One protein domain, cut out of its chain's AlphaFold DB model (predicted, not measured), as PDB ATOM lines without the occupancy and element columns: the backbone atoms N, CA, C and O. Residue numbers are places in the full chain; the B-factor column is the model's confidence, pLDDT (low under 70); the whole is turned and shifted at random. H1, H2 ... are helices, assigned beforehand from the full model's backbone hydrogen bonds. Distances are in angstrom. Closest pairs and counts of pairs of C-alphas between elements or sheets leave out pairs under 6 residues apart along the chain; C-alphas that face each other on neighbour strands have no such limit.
ATOM      1  N   PHE A   2     103.611 132.571  98.090       96.50
ATOM      2  CA  PHE A   2     104.614 131.750  98.784       96.50
ATOM      3  C   PHE A   2     106.009 132.382  98.794       96.50
ATOM      4  O   PHE A   2     106.474 132.831  99.836       96.50
ATOM      5  N   GLN A   3     106.610 132.554  97.612       96.81
ATOM      6  CA  GLN A   3     107.967 133.087  97.474       96.81
ATOM      7  C   GLN A   3     108.170 134.444  98.167       96.81
ATOM      8  O   GLN A   3     109.189 134.656  98.813       96.81
ATOM      9  N   GLN A   4     107.231 135.386  98.035       97.56
ATOM     10  CA  GLN A   4     107.388 136.714  98.640       97.56
ATOM     11  C   GLN A   4     107.331 136.635 100.167       97.56
ATOM     12  O   GLN A   4     108.084 137.328 100.854       97.56
ATOM     13  N   PHE A   5     106.459 135.770 100.688       98.00
ATOM     14  CA  PHE A   5     106.292 135.568 102.115       98.00
ATOM     15  C   PHE A   5     107.492 134.848 102.738       98.00
ATOM     16  O   PHE A   5     108.102 135.372 103.672       98.00
ATOM     17  N   THR A   6     107.909 133.714 102.173       97.62
ATOM     18  CA  THR A   6     109.067 132.949 102.659       97.62
ATOM     19  C   THR A   6     110.364 133.745 102.530       97.62
ATOM     20  O   THR A   6     111.171 133.751 103.456       97.62
ATOM     21  N   GLN A   7     110.545 134.533 101.463       97.81
ATOM     22  CA  GLN A   7     111.686 135.449 101.350       97.81
ATOM     23  C   GLN A   7     111.690 136.545 102.421       97.81
ATOM     24  O   GLN A   7     112.763 136.966 102.854       97.81
ATOM     25  N   HIS A   8     110.522 137.047 102.835       98.50
ATOM     26  CA  HIS A   8     110.437 138.033 103.915       98.50
ATOM     27  C   HIS A   8     110.921 137.460 105.241       98.50
ATOM     28  O   HIS A   8     111.801 138.051 105.869       98.50
ATOM     29  N   ILE A   9     110.435 136.271 105.594       98.31
ATOM     30  CA  ILE A   9     110.870 135.548 106.791       98.31
ATOM     31  C   ILE A   9     112.366 135.202 106.688       98.31
ATOM     32  O   ILE A   9     113.130 135.477 107.609       98.31
ATOM     33  N   GLY A  10     112.825 134.703 105.535       97.75
ATOM     34  CA  GLY A  10     114.229 134.357 105.291       97.75
ATOM     35  C   GLY A  10     115.196 135.532 105.473       97.75
ATOM     36  O   GLY A  10     116.269 135.376 106.061       97.75
ATOM     37  N   ARG A  11     114.810 136.746 105.051       98.06
ATOM     38  CA  ARG A  11     115.591 137.964 105.334       98.06
ATOM     39  C   ARG A  11     115.695 138.242 106.831       98.06
ATOM     40  O   ARG A  11     116.744 138.705 107.277       98.06
ATOM     41  N   GLN A  12     114.632 137.993 107.594       98.25
ATOM     42  CA  GLN A  12     114.651 138.178 109.042       98.25
ATOM     43  C   GLN A  12     115.526 137.124 109.728       98.25
ATOM     44  O   GLN A  12     116.378 137.499 110.528       98.25
ATOM     45  N   ILE A  13     115.440 135.852 109.322       98.12
ATOM     46  CA  ILE A  13     116.328 134.784 109.816       98.12
ATOM     47  C   ILE A  13     117.795 135.151 109.604       98.12
ATOM     48  O   ILE A  13     118.612 134.984 110.506       98.12
ATOM     49  N   HIS A  14     118.146 135.688 108.433       97.25
ATOM     50  CA  HIS A  14     119.520 136.110 108.172       97.25
ATOM     51  C   HIS A  14     119.998 137.188 109.158       97.25
ATOM     52  O   HIS A  14     121.110 137.096 109.678       97.25
ATOM     53  N   LYS A  15     119.154 138.183 109.460       97.31
ATOM     54  CA  LYS A  15     119.462 139.218 110.462       97.31
ATOM     55  C   LYS A  15     119.584 138.622 111.864       97.31
ATOM     56  O   LYS A  15     120.529 138.946 112.580       97.31
ATOM     57  N   ASP A  16     118.670 137.731 112.237       97.06
ATOM     58  CA  ASP A  16     118.660 137.091 113.554       97.06
ATOM     59  C   ASP A  16     119.904 136.228 113.766       97.06
ATOM     60  O   ASP A  16     120.524 136.286 114.825       97.06
ATOM     61  N   LYS A  17     120.331 135.491 112.733       96.38
ATOM     62  CA  LYS A  17     121.583 134.726 112.733       96.38
ATOM     63  C   LYS A  17     122.802 135.613 112.947       96.38
ATOM     64  O   LYS A  17     123.676 135.257 113.733       96.38
ATOM     65  N   GLN A  18     122.875 136.755 112.262       95.81
ATOM     66  CA  GLN A  18     123.978 137.702 112.439       95.81
ATOM     67  C   GLN A  18     124.013 138.253 113.869       95.81
ATOM     68  O   GLN A  18     125.069 138.236 114.500       95.81
ATOM     69  N   ALA A  19     122.862 138.679 114.394       95.31
ATOM     70  CA  ALA A  19     122.750 139.199 115.753       95.31
ATOM     71  C   ALA A  19     123.114 138.134 116.803       95.31
ATOM     72  O   ALA A  19     123.908 138.397 117.706       95.31
ATOM     73  N   PHE A  20     122.610 136.908 116.638       96.25
ATOM     74  CA  PHE A  20     122.957 135.770 117.487       96.25
ATOM     75  C   PHE A  20     124.458 135.461 117.440       96.25
ATOM     76  O   PHE A  20     125.093 135.305 118.482       96.25
ATOM     77  N   ALA A  21     125.053 135.408 116.244       95.12
ATOM     78  CA  ALA A  21     126.476 135.133 116.078       95.12
ATOM     79  C   ALA A  21     127.351 136.206 116.742       95.12
ATOM     80  O   ALA A  21     128.343 135.864 117.389       95.12
ATOM     81  N   GLN A  22     126.972 137.484 116.630       94.38
ATOM     82  CA  GLN A  22     127.659 138.594 117.292       94.38
ATOM     83  C   GLN A  22     127.573 138.479 118.821       94.38
ATOM     84  O   GLN A  22     128.607 138.519 119.493       94.38
ATOM     85  N   ALA A  23     126.372 138.280 119.374       94.62
ATOM     86  CA  ALA A  23     126.183 138.129 120.815       94.62
ATOM     87  C   ALA A  23     126.966 136.921 121.360       94.62
ATOM     88  O   ALA A  23     127.717 137.041 122.330       94.62
ATOM     89  N   ASN A  24     126.882 135.772 120.681       94.94
ATOM     90  CA  ASN A  24     127.596 134.550 121.054       94.94
ATOM     91  C   ASN A  24     129.124 134.725 120.998       94.94
ATOM     92  O   ASN A  24     129.852 134.269 121.891       94.94
ATOM     93  N   HIS A  25     129.621 135.417 119.967       94.25
ATOM     94  CA  HIS A  25     131.032 135.771 119.853       94.25
ATOM     95  C   HIS A  25     131.479 136.630 121.041       94.25
ATOM     96  O   HIS A  25     132.480 136.311 121.682       94.25
ATOM     97  N   CYS A  26     130.725 137.677 121.382       94.00
ATOM     98  CA  CYS A  26     131.105 138.583 122.460       94.00
ATOM     99  C   CYS A  26     131.010 137.957 123.850       94.00
ATOM    100  O   CYS A  26     131.906 138.176 124.664       94.00
ATOM    101  N   VAL A  27     130.019 137.100 124.110       93.56
ATOM    102  CA  VAL A  27     129.986 136.277 125.330       93.56
ATOM    103  C   VAL A  27     131.258 135.429 125.434       93.56
ATOM    104  O   VAL A  27     131.949 135.456 126.454       93.56
ATOM    105  N   SER A  28     131.627 134.734 124.353       92.50
ATOM    106  CA  SER A  28     132.851 133.922 124.301       92.50
ATOM    107  C   SER A  28     134.120 134.758 124.508       92.50
ATOM    108  O   SER A  28     135.058 134.313 125.174       92.50
ATOM    109  N   TRP A  29     134.160 135.969 123.953       92.69
ATOM    110  CA  TRP A  29     135.262 136.912 124.127       92.69
ATOM    111  C   TRP A  29     135.395 137.364 125.589       92.69
ATOM    112  O   TRP A  29     136.490 137.281 126.146       92.69
ATOM    113  N   PHE A  30     134.293 137.746 126.248       91.81
ATOM    114  CA  PHE A  30     134.300 138.141 127.663       91.81
ATOM    115  C   PHE A  30     134.745 137.006 128.594       91.81
ATOM    116  O   PHE A  30     135.452 137.250 129.574       91.81
ATOM    117  N   TYR A  31     134.378 135.756 128.300       88.75
ATOM    118  CA  TYR A  31     134.878 134.609 129.065       88.75
ATOM    119  C   TYR A  31     136.393 134.432 128.924       88.75
ATOM    120  O   TYR A  31     137.085 134.239 129.925       88.75
ATOM    121  N   THR A  61     130.260 147.287 121.755       92.81
ATOM    122  CA  THR A  61     128.921 146.712 121.540       92.81
ATOM    123  C   THR A  61     128.186 146.484 122.862       92.81
ATOM    124  O   THR A  61     126.997 146.772 122.941       92.81
ATOM    125  N   TYR A  62     128.890 146.000 123.890       95.00
ATOM    126  CA  TYR A  62     128.347 145.667 125.208       95.00
ATOM    127  C   TYR A  62     129.162 146.364 126.311       95.00
ATOM    128  O   TYR A  62     129.988 145.730 126.982       95.00
ATOM    129  N   PRO A  63     128.990 147.686 126.489       93.06
ATOM    130  CA  PRO A  63     129.778 148.468 127.437       93.06
ATOM    131  C   PRO A  63     129.529 148.081 128.901       93.06
ATOM    132  O   PRO A  63     130.407 148.299 129.736       93.06
ATOM    133  N   ALA A  64     128.376 147.479 129.228       93.06
ATOM    134  CA  ALA A  64     128.105 146.956 130.568       93.06
ATOM    135  C   ALA A  64     128.700 145.549 130.796       93.06
ATOM    136  O   ALA A  64     128.586 144.990 131.888       93.06
ATOM    137  N   GLY A  65     129.393 144.989 129.801       92.25
ATOM    138  CA  GLY A  65     130.167 143.763 129.930       92.25
ATOM    139  C   GLY A  65     129.375 142.486 129.648       92.25
ATOM    140  O   GLY A  65     128.438 142.457 128.852       92.25
ATOM    141  N   ILE A  66     129.790 141.390 130.290       94.12
ATOM    142  CA  ILE A  66     129.318 140.038 129.955       94.12
ATOM    143  C   ILE A  66     127.816 139.834 130.186       94.12
ATOM    144  O   ILE A  66     127.187 139.149 129.387       94.12
ATOM    145  N   ASP A  67     127.240 140.430 131.230       95.50
ATOM    146  CA  ASP A  67     125.828 140.222 131.574       95.50
ATOM    147  C   ASP A  67     124.912 140.827 130.497       95.50
ATOM    148  O   ASP A  67     123.886 140.253 130.137       95.50
ATOM    149  N   GLU A  68     125.313 141.961 129.912       95.88
ATOM    150  CA  GLU A  68     124.623 142.575 128.775       95.88
ATOM    151  C   GLU A  68     124.692 141.677 127.534       95.88
ATOM    152  O   GLU A  68     123.663 141.399 126.916       95.88
ATOM    153  N   ALA A  69     125.880 141.147 127.223       95.31
ATOM    154  CA  ALA A  69     126.074 140.223 126.108       95.31
ATOM    155  C   ALA A  69     125.287 138.910 126.291       95.31
ATOM    156  O   ALA A  69     124.742 138.380 125.326       95.31
ATOM    157  N   GLN A  70     125.181 138.390 127.518       95.69
ATOM    158  CA  GLN A  70     124.387 137.196 127.833       95.69
ATOM    159  C   GLN A  70     122.883 137.445 127.690       95.69
ATOM    160  O   GLN A  70     122.176 136.621 127.110       95.69
ATOM    161  N   ASN A  71     122.396 138.586 128.182       97.50
ATOM    162  CA  ASN A  71     120.999 138.980 128.013       97.50
ATOM    163  C   ASN A  71     120.644 139.146 126.531       97.50
ATOM    164  O   ASN A  71     119.573 138.718 126.094       97.50
ATOM    165  N   ASP A  72     121.550 139.726 125.742       97.00
ATOM    166  CA  ASP A  72     121.353 139.856 124.304       97.00
ATOM    167  C   ASP A  72     121.440 138.510 123.572       97.00
ATOM    168  O   ASP A  72     120.635 138.233 122.685       97.00
ATOM    169  N   LEU A  73     122.345 137.619 123.980       97.12
ATOM    170  CA  LEU A  73     122.409 136.259 123.448       97.12
ATOM    171  C   LEU A  73     121.087 135.511 123.671       97.12
ATOM    172  O   LEU A  73     120.533 134.943 122.733       97.12
ATOM    173  N   ALA A  74     120.532 135.569 124.884       96.56
ATOM    174  CA  ALA A  74     119.237 134.958 125.184       96.56
ATOM    175  C   ALA A  74     118.102 135.577 124.347       96.56
ATOM    176  O   ALA A  74     117.237 134.869 123.826       96.56
ATOM    177  N   ARG A  75     118.117 136.906 124.174       96.50
ATOM    178  CA  ARG A  75     117.140 137.632 123.350       96.50
ATOM    179  C   ARG A  75     117.216 137.222 121.880       96.50
ATOM    180  O   ARG A  75     116.184 136.922 121.285       96.50
ATOM    181  N   THR A  76     118.408 137.241 121.297       96.25
ATOM    182  CA  THR A  76     118.640 136.913 119.884       96.25
ATOM    183  C   THR A  76     118.355 135.445 119.597       96.25
ATOM    184  O   THR A  76     117.748 135.151 118.573       96.25
ATOM    185  N   GLN A  77     118.672 134.539 120.528       95.25
ATOM    186  CA  GLN A  77     118.266 133.137 120.444       95.25
ATOM    187  C   GLN A  77     116.740 133.000 120.371       95.25
ATOM    188  O   GLN A  77     116.236 132.308 119.493       95.25
ATOM    189  N   ALA A  78     115.999 133.682 121.253       94.81
ATOM    190  CA  ALA A  78     114.538 133.628 121.247       94.81
ATOM    191  C   ALA A  78     113.934 134.175 119.942       94.81
ATOM    192  O   ALA A  78     112.994 133.591 119.408       94.81
ATOM    193  N   LEU A  79     114.479 135.273 119.407       96.38
ATOM    194  CA  LEU A  79     114.037 135.844 118.130       96.38
ATOM    195  C   LEU A  79     114.334 134.906 116.953       96.38
ATOM    196  O   LEU A  79     113.452 134.666 116.133       96.38
ATOM    197  N   LEU A  80     115.535 134.321 116.913       96.25
ATOM    198  CA  LEU A  80     115.913 133.347 115.893       96.25
ATOM    199  C   LEU A  80     115.003 132.110 115.931       96.25
ATOM    200  O   LEU A  80     114.561 131.658 114.878       96.25
ATOM    201  N   SER A  81     114.676 131.601 117.125       95.25
ATOM    202  CA  SER A  81     113.702 130.514 117.287       95.25
ATOM    203  C   SER A  81     112.347 130.873 116.682       95.25
ATOM    204  O   SER A  81     111.813 130.083 115.912       95.25
ATOM    205  N   VAL A  82     111.816 132.069 116.967       95.94
ATOM    206  CA  VAL A  82     110.532 132.515 116.401       95.94
ATOM    207  C   VAL A  82     110.592 132.553 114.877       95.94
ATOM    208  O   VAL A  82     109.707 132.009 114.222       95.94
ATOM    209  N   SER A  83     111.632 133.159 114.302       96.94
ATOM    210  CA  SER A  83     111.768 133.271 112.847       96.94
ATOM    211  C   SER A  83     111.884 131.911 112.158       96.94
ATOM    212  O   SER A  83     111.242 131.699 111.131       96.94
ATOM    213  N   LEU A  84     112.653 130.979 112.728       96.69
ATOM    214  CA  LEU A  84     112.795 129.621 112.196       96.69
ATOM    215  C   LEU A  84     111.483 128.836 112.281       96.69
ATOM    216  O   LEU A  84     111.073 128.240 111.289       96.69
ATOM    217  N   THR A  85     110.786 128.886 113.419       96.25
ATOM    218  CA  THR A  85     109.488 128.211 113.567       96.25
ATOM    219  C   THR A  85     108.433 128.813 112.640       96.25
ATOM    220  O   THR A  85     107.603 128.091 112.098       96.25
ATOM    221  N   PHE A  86     108.463 130.127 112.401       97.44
ATOM    222  CA  PHE A  86     107.532 130.749 111.459       97.44
ATOM    223  C   PHE A  86     107.848 130.343 110.014       97.44
ATOM    224  O   PHE A  86     106.943 130.143 109.208       97.44
ATOM    225  N   TYR A  87     109.125 130.188 109.677       98.00
ATOM    226  CA  TYR A  87     109.522 129.686 108.366       98.00
ATOM    227  C   TYR A  87     109.057 128.251 108.146       98.00
ATOM    228  O   TYR A  87     108.434 127.983 107.128       98.00
ATOM    229  N   GLU A  88     109.258 127.366 109.129       97.50
ATOM    230  CA  GLU A  88     108.687 126.014 109.117       97.50
ATOM    231  C   GLU A  88     107.169 126.055 108.917       97.50
ATOM    232  O   GLU A  88     106.653 125.363 108.051       97.50
ATOM    233  N   PHE A  89     106.459 126.918 109.647       97.88
ATOM    234  CA  PHE A  89     105.018 127.106 109.476       97.88
ATOM    235  C   PHE A  89     104.634 127.508 108.042       97.88
ATOM    236  O   PHE A  89     103.669 126.981 107.490       97.88
ATOM    237  N   ALA A  90     105.387 128.419 107.421       98.00
ATOM    238  CA  ALA A  90     105.135 128.851 106.049       98.00
ATOM    239  C   ALA A  90     105.407 127.738 105.023       98.00
ATOM    240  O   ALA A  90     104.694 127.664 104.023       98.00
ATOM    241  N   LEU A  91     106.406 126.887 105.270       97.88
ATOM    242  CA  LEU A  91     106.697 125.714 104.443       97.88
ATOM    243  C   LEU A  91     105.607 124.648 104.599       97.88
ATOM    244  O   LEU A  91     104.989 124.266 103.621       97.88
ATOM    245  N   VAL A  92     105.250 124.295 105.836       98.00
ATOM    246  CA  VAL A  92     104.199 123.308 106.136       98.00
ATOM    247  C   VAL A  92     102.850 123.687 105.531       98.00
ATOM    248  O   VAL A  92     102.074 122.800 105.190       98.00
ATOM    249  N   ALA A  93     102.543 124.981 105.418       97.62
ATOM    250  CA  ALA A  93     101.321 125.462 104.776       97.62
ATOM    251  C   ALA A  93     101.272 125.200 103.253       97.62
ATOM    252  O   ALA A  93     100.193 125.273 102.670       97.62
ATOM    253  N   ASP A  94     102.406 124.890 102.622       97.38
ATOM    254  CA  ASP A  94     102.533 124.443 101.231       97.38
ATOM    255  C   ASP A  94     102.413 122.916 101.177       97.38
ATOM    256  O   ASP A  94     103.382 122.176 101.051       97.38
ATOM    257  N   ARG A  95     101.192 122.416 101.373       95.62
ATOM    258  CA  ARG A  95     100.899 121.018 101.725       95.62
ATOM    259  C   ARG A  95     101.507 119.988 100.778       95.62
ATOM    260  O   ARG A  95     101.731 118.843 101.178       95.62
ATOM    261  N   ASN A  96     101.608 120.341  99.504       95.88
ATOM    262  CA  ASN A  96     102.057 119.480  98.419       95.88
ATOM    263  C   ASN A  96     103.498 119.782  97.960       95.88
ATOM    264  O   ASN A  96     103.924 119.186  96.969       95.88
ATOM    265  N   ASP A  97     104.229 120.642  98.680       95.38
ATOM    266  CA  ASP A  97     105.607 121.069  98.407       95.38
ATOM    267  C   ASP A  97     105.832 121.638  96.983       95.38
ATOM    268  O   ASP A  97     106.926 121.500  96.421       95.38
ATOM    269  N   ASP A  98     104.815 122.226  96.341       96.44
ATOM    270  CA  ASP A  98     104.937 122.759  94.973       96.44
ATOM    271  C   ASP A  98     105.400 124.231  94.907       96.44
ATOM    272  O   ASP A  98     105.586 124.786  93.816       96.44
ATOM    273  N   ALA A  99     105.679 124.831  96.069       96.00
ATOM    274  CA  ALA A  99     106.071 126.216  96.294       96.00
ATOM    275  C   ALA A  99     105.016 127.246  95.851       96.00
ATOM    276  O   ALA A  99     105.348 128.405  95.538       96.00
ATOM    277  N   ILE A 100     103.740 126.850  95.812       95.94
ATOM    278  CA  ILE A 100     102.609 127.675  95.401       95.94
ATOM    279  C   ILE A 100     101.394 127.366  96.281       95.94
ATOM    280  O   ILE A 100     100.641 126.438  96.031       95.94
ATOM    281  N   TYR A 101     101.058 128.289  97.188       96.56
ATOM    282  CA  TYR A 101      99.783 128.190  97.902       96.56
ATOM    283  C   TYR A 101      98.587 128.204  96.943       96.56
ATOM    284  O   TYR A 101      98.275 129.220  96.308       96.56
ATOM    285  N   SER A 102      97.872 127.085  96.897       95.44
ATOM    286  CA  SER A 102      96.543 126.976  96.312       95.44
ATOM    287  C   SER A 102      95.528 127.828  97.096       95.44
ATOM    288  O   SER A 102      95.795 128.263  98.224       95.44
ATOM    289  N   PRO A 103      94.321 128.074  96.552       94.81
ATOM    290  CA  PRO A 103      93.284 128.808  97.279       94.81
ATOM    291  C   PRO A 103      92.904 128.164  98.623       94.81
ATOM    292  O   PRO A 103      92.676 128.872  99.602       94.81
ATOM    293  N   ALA A 104      92.878 126.828  98.690       95.81
ATOM    294  CA  ALA A 104      92.568 126.099  99.919       95.81
ATOM    295  C   ALA A 104      93.673 126.265 100.974       95.81
ATOM    296  O   ALA A 104      93.382 126.568 102.129       95.81
ATOM    297  N   GLU A 105      94.938 126.142 100.564       97.25
ATOM    298  CA  GLU A 105      96.096 126.347 101.445       97.25
ATOM    299  C   GLU A 105      96.188 127.790 101.921       97.25
ATOM    300  O   GLU A 105      96.427 128.038 103.097       97.25
ATOM    301  N   THR A 106      95.904 128.751 101.041       96.69
ATOM    302  CA  THR A 106      95.857 130.170 101.402       96.69
ATOM    303  C   THR A 106      94.782 130.425 102.458       96.69
ATOM    304  O   THR A 106      95.042 131.090 103.459       96.69
ATOM    305  N   GLN A 107      93.578 129.875 102.282       96.69
ATOM    306  CA  GLN A 107      92.505 130.015 103.264       96.69
ATOM    307  C   GLN A 107      92.884 129.397 104.621       96.69
ATOM    308  O   GLN A 107      92.651 130.011 105.666       96.69
ATOM    309  N   ASP A 108      93.472 128.199 104.612       97.62
ATOM    310  CA  ASP A 108      93.907 127.505 105.825       97.62
ATOM    311  C   ASP A 108      95.050 128.249 106.531       97.62
ATOM    312  O   ASP A 108      94.996 128.416 107.750       97.62
ATOM    313  N   LEU A 109      96.020 128.767 105.773       97.50
ATOM    314  CA  LEU A 109      97.127 129.601 106.245       97.50
ATOM    315  C   LEU A 109      96.632 130.894 106.905       97.50
ATOM    316  O   LEU A 109      97.074 131.266 107.990       97.50
ATOM    317  N   PHE A 110      95.696 131.600 106.271       97.69
ATOM    318  CA  PHE A 110      95.124 132.815 106.850       97.69
ATOM    319  C   PHE A 110      94.376 132.504 108.143       97.69
ATOM    320  O   PHE A 110      94.530 133.213 109.140       97.69
ATOM    321  N   ARG A 111      93.608 131.413 108.157       96.88
ATOM    322  CA  ARG A 111      92.872 130.984 109.343       96.88
ATOM    323  C   ARG A 111      93.801 130.641 110.507       96.88
ATOM    324  O   ARG A 111      93.559 131.136 111.606       96.88
ATOM    325  N   SER A 112      94.846 129.845 110.282       97.62
ATOM    326  CA  SER A 112      95.807 129.466 111.330       97.62
ATOM    327  C   SER A 112      96.601 130.666 111.863       97.62
ATOM    328  O   SER A 112      97.034 130.681 113.013       97.62
ATOM    329  N   LEU A 113      96.706 131.734 111.072       96.94
ATOM    330  CA  LEU A 113      97.267 133.023 111.476       96.94
ATOM    331  C   LEU A 113      96.255 133.999 112.097       96.94
ATOM    332  O   LEU A 113      96.599 135.158 112.369       96.94
ATOM    333  N   SER A 114      95.011 133.566 112.330       95.56
ATOM    334  CA  SER A 114      93.914 134.428 112.791       95.56
ATOM    335  C   SER A 114      93.787 135.699 111.934       95.56
ATOM    336  O   SER A 114      93.718 136.821 112.448       95.56
ATOM    337  N   LEU A 115      93.860 135.532 110.615       96.50
ATOM    338  CA  LEU A 115      93.656 136.565 109.605       96.50
ATOM    339  C   LEU A 115      92.334 136.318 108.874       96.50
ATOM    340  O   LEU A 115      91.883 135.182 108.720       96.50
ATOM    341  N   SER A 116      91.713 137.397 108.409       93.88
ATOM    342  CA  SER A 116      90.539 137.323 107.540       93.88
ATOM    343  C   SER A 116      90.977 137.017 106.110       93.88
ATOM    344  O   SER A 116      91.863 137.686 105.591       93.88
ATOM    345  N   TYR A 117      90.353 136.014 105.490       92.50
ATOM    346  CA  TYR A 117      90.554 135.661 104.086       92.50
ATOM    347  C   TYR A 117      89.295 136.005 103.291       92.50
ATOM    348  O   TYR A 117      88.208 135.522 103.630       92.50
ATOM    349  N   HIS A 118      89.445 136.801 102.235       90.25
ATOM    350  CA  HIS A 118      88.389 137.048 101.265       90.25
ATOM    351  C   HIS A 118      88.822 136.542  99.893       90.25
ATOM    352  O   HIS A 118      89.913 136.837  99.402       90.25
ATOM    353  N   ASP A 119      87.949 135.741  99.285       83.50
ATOM    354  CA  ASP A 119      88.164 135.258  97.930       83.50
ATOM    355  C   ASP A 119      88.105 136.441  96.953       83.50
ATOM    356  O   ASP A 119      87.169 137.243  96.994       83.50
ATOM    357  N   GLY A 120      89.131 136.572  96.113       83.44
ATOM    358  CA  GLY A 120      89.299 137.701  95.195       83.44
ATOM    359  C   GLY A 120      90.141 138.874  95.711       83.44
ATOM    360  O   GLY A 120      90.368 139.806  94.935       83.44
ATOM    361  N   ASP A 121      90.647 138.837  96.952       89.94
ATOM    362  CA  ASP A 121      91.618 139.838  97.414       89.94
ATOM    363  C   ASP A 121      92.878 139.827  96.524       89.94
ATOM    364  O   ASP A 121      93.384 138.753  96.170       89.94
ATOM    365  N   PRO A 122      93.438 140.999  96.168       92.88
ATOM    366  CA  PRO A 122      94.680 141.062  95.416       92.88
ATOM    367  C   PRO A 122      95.818 140.346  96.152       92.88
ATOM    368  O   PRO A 122      96.054 140.563  97.341       92.88
ATOM    369  N   THR A 123      96.610 139.554  95.422       93.06
ATOM    370  CA  THR A 123      97.777 138.858  95.991       93.06
ATOM    371  C   THR A 123      98.734 139.776  96.773       93.06
ATOM    372  O   THR A 123      99.239 139.328  97.803       93.06
ATOM    373  N   PRO A 124      99.010 141.033  96.359       95.12
ATOM    374  CA  PRO A 124      99.841 141.940  97.153       95.12
ATOM    375  C   PRO A 124      99.280 142.234  98.552       95.12
ATOM    376  O   PRO A 124     100.048 142.246  99.513       95.12
ATOM    377  N   ASP A 125      97.963 142.404  98.683       95.31
ATOM    378  CA  ASP A 125      97.311 142.692  99.968       95.31
ATOM    379  C   ASP A 125      97.362 141.467 100.884       95.31
ATOM    380  O   ASP A 125      97.671 141.571 102.073       95.31
ATOM    381  N   GLN A 126      97.173 140.279 100.306       95.62
ATOM    382  CA  GLN A 126      97.324 139.014 101.018       95.62
ATOM    383  C   GLN A 126      98.767 138.815 101.521       95.62
ATOM    384  O   GLN A 126      98.980 138.472 102.684       95.62
ATOM    385  N   VAL A 127      99.780 139.091 100.689       96.94
ATOM    386  CA  VAL A 127     101.197 139.047 101.106       96.94
ATOM    387  C   VAL A 127     101.476 140.064 102.218       96.94
ATOM    388  O   VAL A 127     102.179 139.742 103.178       96.94
ATOM    389  N   ALA A 128     100.923 141.275 102.126       97.56
ATOM    390  CA  ALA A 128     101.073 142.300 103.156       97.56
ATOM    391  C   ALA A 128     100.453 141.862 104.496       97.56
ATOM    392  O   ALA A 128     101.062 142.057 105.548       97.56
ATOM    393  N   ALA A 129      99.291 141.204 104.472       97.81
ATOM    394  CA  ALA A 129      98.661 140.656 105.671       97.81
ATOM    395  C   ALA A 129      99.513 139.551 106.323       97.81
ATOM    396  O   ALA A 129      99.733 139.574 107.537       97.81
ATOM    397  N   LEU A 130     100.041 138.618 105.521       98.06
ATOM    398  CA  LEU A 130     100.904 137.532 105.997       98.06
ATOM    399  C   LEU A 130     102.212 138.059 106.606       98.06
ATOM    400  O   LEU A 130     102.568 137.710 107.732       98.06
ATOM    401  N   THR A 131     102.910 138.940 105.887       98.25
ATOM    402  CA  THR A 131     104.171 139.542 106.356       98.25
ATOM    403  C   THR A 131     103.956 140.430 107.582       98.25
ATOM    404  O   THR A 131     104.701 140.317 108.551       98.25
ATOM    405  N   GLY A 132     102.879 141.219 107.615       98.12
ATOM    406  CA  GLY A 132     102.513 142.018 108.784       98.12
ATOM    407  C   GLY A 132     102.171 141.166 110.011       98.12
ATOM    408  O   GLY A 132     102.504 141.537 111.141       98.12
ATOM    409  N   ARG A 133     101.547 139.996 109.818       98.00
ATOM    410  CA  ARG A 133     101.304 139.039 110.907       98.00
ATOM    411  C   ARG A 133     102.605 138.448 111.438       98.00
ATOM    412  O   ARG A 133     102.775 138.423 112.660       98.00
ATOM    413  N   PHE A 134     103.497 138.021 110.546       98.12
ATOM    414  CA  PHE A 134     104.839 137.573 110.910       98.12
ATOM    415  C   PHE A 134     105.561 138.637 111.741       98.12
ATOM    416  O   PHE A 134     105.945 138.365 112.878       98.12
ATOM    417  N   ASP A 135     105.638 139.870 111.234       98.19
ATOM    418  CA  ASP A 135     106.313 140.969 111.920       98.19
ATOM    419  C   ASP A 135     105.694 141.211 113.305       98.19
ATOM    420  O   ASP A 135     106.413 141.355 114.294       98.19
ATOM    421  N   ASN A 136     104.362 141.197 113.431       97.31
ATOM    422  CA  ASN A 136     103.698 141.393 114.720       97.31
ATOM    423  C   ASN A 136     104.067 140.318 115.753       97.31
ATOM    424  O   ASN A 136     104.332 140.647 116.912       97.31
ATOM    425  N   TRP A 137     104.045 139.046 115.354       95.81
ATOM    426  CA  TRP A 137     104.345 137.929 116.251       95.81
ATOM    427  C   TRP A 137     105.833 137.837 116.571       95.81
ATOM    428  O   TRP A 137     106.172 137.595 117.729       95.81
ATOM    429  N   TYR A 138     106.702 138.142 115.607       96.69
ATOM    430  CA  TYR A 138     108.141 138.271 115.810       96.69
ATOM    431  C   TYR A 138     108.466 139.332 116.873       96.69
ATOM    432  O   TYR A 138     109.085 139.021 117.891       96.69
ATOM    433  N   HIS A 139     107.956 140.561 116.721       95.62
ATOM    434  CA  HIS A 139     108.217 141.648 117.677       95.62
ATOM    435  C   HIS A 139     107.689 141.336 119.084       95.62
ATOM    436  O   HIS A 139     108.299 141.717 120.086       95.62
ATOM    437  N   LYS A 140     106.557 140.630 119.178       95.19
ATOM    438  CA  LYS A 140     105.972 140.205 120.458       95.19
ATOM    439  C   LYS A 140     106.596 138.928 121.023       95.19
ATOM    440  O   LYS A 140     106.288 138.595 122.163       95.19
ATOM    441  N   ARG A 141     107.457 138.232 120.268       93.69
ATOM    442  CA  ARG A 141     107.973 136.887 120.589       93.69
ATOM    443  C   ARG A 141     106.844 135.901 120.905       93.69
ATOM    444  O   ARG A 141     106.920 135.125 121.852       93.69
ATOM    445  N   ASN A 142     105.758 135.987 120.140       92.81
ATOM    446  CA  ASN A 142     104.519 135.271 120.421       92.81
ATOM    447  C   ASN A 142     104.569 133.827 119.896       92.81
ATOM    448  O   ASN A 142     103.903 133.494 118.916       92.81
ATOM    449  N   MET A 143     105.386 132.990 120.541       93.81
ATOM    450  CA  MET A 143     105.501 131.569 120.200       93.81
ATOM    451  C   MET A 143     104.194 130.814 120.431       93.81
ATOM    452  O   MET A 143     103.860 129.955 119.629       93.81
ATOM    453  N   ASP A 144     103.425 131.157 121.465       95.31
ATOM    454  CA  ASP A 144     102.184 130.445 121.787       95.31
ATOM    455  C   ASP A 144     101.163 130.541 120.647       95.31
ATOM    456  O   ASP A 144     100.612 129.529 120.216       95.31
ATOM    457  N   ALA A 145     100.955 131.742 120.094       94.94
ATOM    458  CA  ALA A 145     100.054 131.916 118.955       94.94
ATOM    459  C   ALA A 145     100.572 131.219 117.687       94.94
ATOM    460  O   ALA A 145      99.780 130.661 116.930       94.94
ATOM    461  N   LEU A 146     101.892 131.209 117.479       96.38
ATOM    462  CA  LEU A 146     102.514 130.493 116.368       96.38
ATOM    463  C   LEU A 146     102.322 128.978 116.487       96.38
ATOM    464  O   LEU A 146     101.930 128.329 115.521       96.38
ATOM    465  N   MET A 147     102.535 128.423 117.678       96.69
ATOM    466  CA  MET A 147     102.333 127.002 117.945       96.69
ATOM    467  C   MET A 147     100.859 126.606 117.846       96.69
ATOM    468  O   MET A 147     100.562 125.523 117.344       96.69
ATOM    469  N   GLN A 148      99.934 127.483 118.248       97.56
ATOM    470  CA  GLN A 148      98.508 127.267 118.013       97.56
ATOM    471  C   GLN A 148      98.195 127.225 116.513       97.56
ATOM    472  O   GLN A 148      97.540 126.293 116.061       97.56
ATOM    473  N   GLY A 149      98.721 128.166 115.723       97.06
ATOM    474  CA  GLY A 149      98.559 128.148 114.267       97.06
ATOM    475  C   GLY A 149      99.130 126.879 113.623       97.06
ATOM    476  O   GLY A 149      98.494 126.285 112.753       97.06
ATOM    477  N   MET A 150     100.301 126.419 114.074       97.31
ATOM    478  CA  MET A 150     100.869 125.134 113.648       97.31
ATOM    479  C   MET A 150      99.942 123.961 113.981       97.31
ATOM    480  O   MET A 150      99.713 123.096 113.135       97.31
ATOM    481  N   SER A 151      99.377 123.940 115.191       97.44
ATOM    482  CA  SER A 151      98.404 122.919 115.596       97.44
ATOM    483  C   SER A 151      97.175 122.928 114.687       97.44
ATOM    484  O   SER A 151      96.759 121.870 114.218       97.44
ATOM    485  N   ASP A 152      96.646 124.108 114.359       97.75
ATOM    486  CA  ASP A 152      95.496 124.261 113.466       97.75
ATOM    487  C   ASP A 152      95.774 123.699 112.055       97.75
ATOM    488  O   ASP A 152      94.902 123.062 111.456       97.75
ATOM    489  N   LEU A 153      96.988 123.894 111.519       97.94
ATOM    490  CA  LEU A 153      97.418 123.264 110.263       97.94
ATOM    491  C   LEU A 153      97.512 121.736 110.418       97.94
ATOM    492  O   LEU A 153      97.019 120.978 109.577       97.94
ATOM    493  N   TYR A 154      98.075 121.243 111.518       97.62
ATOM    494  CA  TYR A 154      98.176 119.804 111.762       97.62
ATOM    495  C   TYR A 154      96.810 119.123 111.908       97.62
ATOM    496  O   TYR A 154      96.606 118.021 111.388       97.62
ATOM    497  N   GLU A 155      95.829 119.765 112.525       97.44
ATOM    498  CA  GLU A 155      94.462 119.239 112.600       97.44
ATOM    499  C   GLU A 155      93.803 119.107 111.218       97.44
ATOM    500  O   GLU A 155      92.959 118.236 111.007       97.44
ATOM    501  N   ARG A 156      94.244 119.904 110.239       96.62
ATOM    502  CA  ARG A 156      93.781 119.862 108.839       96.62
ATOM    503  C   ARG A 156      94.553 118.883 107.956       96.62
ATOM    504  O   ARG A 156      94.231 118.724 106.779       96.62
ATOM    505  N   GLY A 157      95.548 118.199 108.515       96.88
ATOM    506  CA  GLY A 157      96.331 117.184 107.812       96.88
ATOM    507  C   GLY A 157      97.612 117.692 107.149       96.88
ATOM    508  O   GLY A 157      98.273 116.900 106.484       96.88
ATOM    509  N   TYR A 158      97.993 118.957 107.353       98.12
ATOM    510  CA  TYR A 158      99.312 119.462 106.958       98.12
ATOM    511  C   TYR A 158     100.376 118.850 107.866       98.12
ATOM    512  O   TYR A 158     100.122 118.622 109.049       98.12
ATOM    513  N   ARG A 159     101.553 118.529 107.349       96.56
ATOM    514  CA  ARG A 159     102.637 117.914 108.126       96.56
ATOM    515  C   ARG A 159     103.959 118.393 107.563       96.56
ATOM    516  O   ARG A 159     104.045 118.608 106.366       96.56
ATOM    517  N   VAL A 160     104.974 118.441 108.421       96.19
ATOM    518  CA  VAL A 160     106.360 118.626 107.982       96.19
ATOM    519  C   VAL A 160     106.735 117.514 107.013       96.19
ATOM    520  O   VAL A 160     106.704 116.327 107.374       96.19
ATOM    521  N   THR A 161     107.104 117.899 105.802       96.06
ATOM    522  CA  THR A 161     107.553 116.998 104.746       96.06
ATOM    523  C   THR A 161     109.078 116.831 104.786       96.06
ATOM    524  O   THR A 161     109.800 117.572 105.462       96.06
ATOM    525  N   PRO A 162     109.636 115.824 104.092       96.44
ATOM    526  CA  PRO A 162     111.078 115.760 103.875       96.44
ATOM    527  C   PRO A 162     111.622 116.992 103.137       96.44
ATOM    528  O   PRO A 162     112.748 117.400 103.417       96.44
ATOM    529  N   SER A 163     110.835 117.585 102.234       94.69
ATOM    530  CA  SER A 163     111.191 118.792 101.482       94.69
ATOM    531  C   SER A 163     111.355 119.990 102.419       94.69
ATOM    532  O   SER A 163     112.386 120.665 102.368       94.69
ATOM    533  N   ASP A 164     110.417 120.170 103.355       94.38
ATOM    534  CA  ASP A 164     110.481 121.214 104.384       94.38
ATOM    535  C   ASP A 164     111.768 121.120 105.199       94.38
ATOM    536  O   ASP A 164     112.434 122.121 105.450       94.38
ATOM    537  N   ARG A 165     112.157 119.899 105.591       93.19
ATOM    538  CA  ARG A 165     113.383 119.668 106.371       93.19
ATOM    539  C   ARG A 165     114.635 120.061 105.606       93.19
ATOM    540  O   ARG A 165     115.521 120.668 106.194       93.19
ATOM    541  N   VAL A 166     114.704 119.747 104.314       95.06
ATOM    542  CA  VAL A 166     115.845 120.134 103.470       95.06
ATOM    543  C   VAL A 166     115.959 121.656 103.383       95.06
ATOM    544  O   VAL A 166     117.058 122.203 103.492       95.06
ATOM    545  N   GLU A 167     114.836 122.352 103.214       92.31
ATOM    546  CA  GLU A 167     114.833 123.811 103.131       92.31
ATOM    547  C   GLU A 167     115.112 124.463 104.498       92.31
ATOM    548  O   GLU A 167     115.856 125.443 104.575       92.31
ATOM    549  N   LEU A 168     114.622 123.880 105.596       91.25
ATOM    550  CA  LEU A 168     114.982 124.287 106.953       91.25
ATOM    551  C   LEU A 168     116.473 124.097 107.218       91.25
ATOM    552  O   LEU A 168     117.112 125.031 107.688       91.25
ATOM    553  N   ASP A 169     117.053 122.946 106.882       91.12
ATOM    554  CA  ASP A 169     118.484 122.677 107.061       91.12
ATOM    555  C   ASP A 169     119.337 123.681 106.280       91.12
ATOM    556  O   ASP A 169     120.326 124.202 106.797       91.12
ATOM    557  N   ARG A 170     118.916 124.027 105.060       91.06
ATOM    558  CA  ARG A 170     119.562 125.062 104.246       91.06
ATOM    559  C   ARG A 170     119.499 126.439 104.900       91.06
ATOM    560  O   ARG A 170     120.464 127.194 104.824       91.06
ATOM    561  N   VAL A 171     118.364 126.790 105.501       87.69
ATOM    562  CA  VAL A 171     118.169 128.084 106.162       87.69
ATOM    563  C   VAL A 171     118.762 128.103 107.570       87.69
ATOM    564  O   VAL A 171     119.076 129.188 108.054       87.69
ATOM    565  N   MET A 172     118.978 126.952 108.211       82.19
ATOM    566  CA  MET A 172     119.644 126.795 109.509       82.19
ATOM    567  C   MET A 172     121.171 126.760 109.394       82.19
ATOM    568  O   MET A 172     121.825 127.357 110.251       82.19
ATOM    569  N   GLY A 173     121.731 126.181 108.327       73.62
ATOM    570  CA  GLY A 173     123.166 126.233 107.995       73.62
ATOM    571  C   GLY A 173     123.691 127.644 107.756       73.62
ATOM    572  O   GLY A 173     124.824 127.928 108.192       73.62
TER     573      GLY A 173
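What this domain is: This is residues 2 to 31 and 61 to 173 of the 173 residues of an uncharacterized protein of Nitrospira sp. CG24E (UniProt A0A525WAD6). Two long helices, H1 and H2, lie side by side and run opposite ways, and the four shorter helices H3, H4, H5 and H6 gather round one end of this pair as a head. H4, H5 and H6 pack on the part of H2 towards its last residue, while H3 reaches the group through H5; the other end of the long pair, by the cut, has no short helix on it. The printed part has 143 residues, with six named helices, H1 to H6 in chain order, and no named strand; the class is all helix. The whole is compact, with a radius of gyration of the C-alphas of 16.8 A, and elongated, spanning 54 by 29 by 25 A.

Where its parts are: H1, the longest helix, covers residues 2 to 31 and measures 42.9 A, from C-alpha 2 at (104.614, 131.750, 98.784) to C-alpha 31 at (134.878, 134.609, 129.065). H2, residues 66 to 92, measures 38.4 A. H4, residues 123 to 140, measures 25.8 A, and H5, residues 143 to 155, 18.2 A. H6, residues 162 to 172, measures 15.1 A and ends with C-alpha 172 at (119.644, 126.795, 109.509). H3, residues 103 to 112, measures 14.3 A.

How they stand to each other: H1 touches H2 at a shallow tilt of 22 degrees; their closest C-alphas, those of Ala 23 and Leu 73, are 5.0 A apart. H1, H2 and H4 form an up and down bundle, helices side by side, each running against the one before it. H4 touches H1 with residues 127 to 134 alone, closest at C-alphas Phe 5 and Thr 131, 6.2 A. H2 is the hub, touching four helices. Its residues 79 to 86 alone touch H4, closest at C-alphas Val 82 and Tyr 138, 6.3 A. H5 touches H2 the same way at 20 degrees, a shallow tilt, with C-alphas Phe 89 and Met 150 closest at 6.2 A. H6 touches H2 opposite ways at a shallow tilt of 27 degrees, with C-alphas Leu 91 and Asp 164 closest at 5.9 A. H3 touches H5 at a steep tilt of 41 degrees, with C-alphas Ser 112 and Gly 149 closest at 4.2 A. H1 and H3 are apart, and so are H4 and H6. In each of the six helices every O i to N i+4 pair is within hydrogen-bond range.

The domain as a whole: The two C-alphas farthest apart, those of Tyr 31 and Gly 120, are 56.9 A apart. Residues 32 to 60 are not printed, and C-alphas 31 and 61 are 15.4 A apart across this cut. Of the links that are printed whole, H4 to H5 is tight, the others are short and none is long. The mean pLDDT of the printed part is 95.4, and no printed residue is under 70.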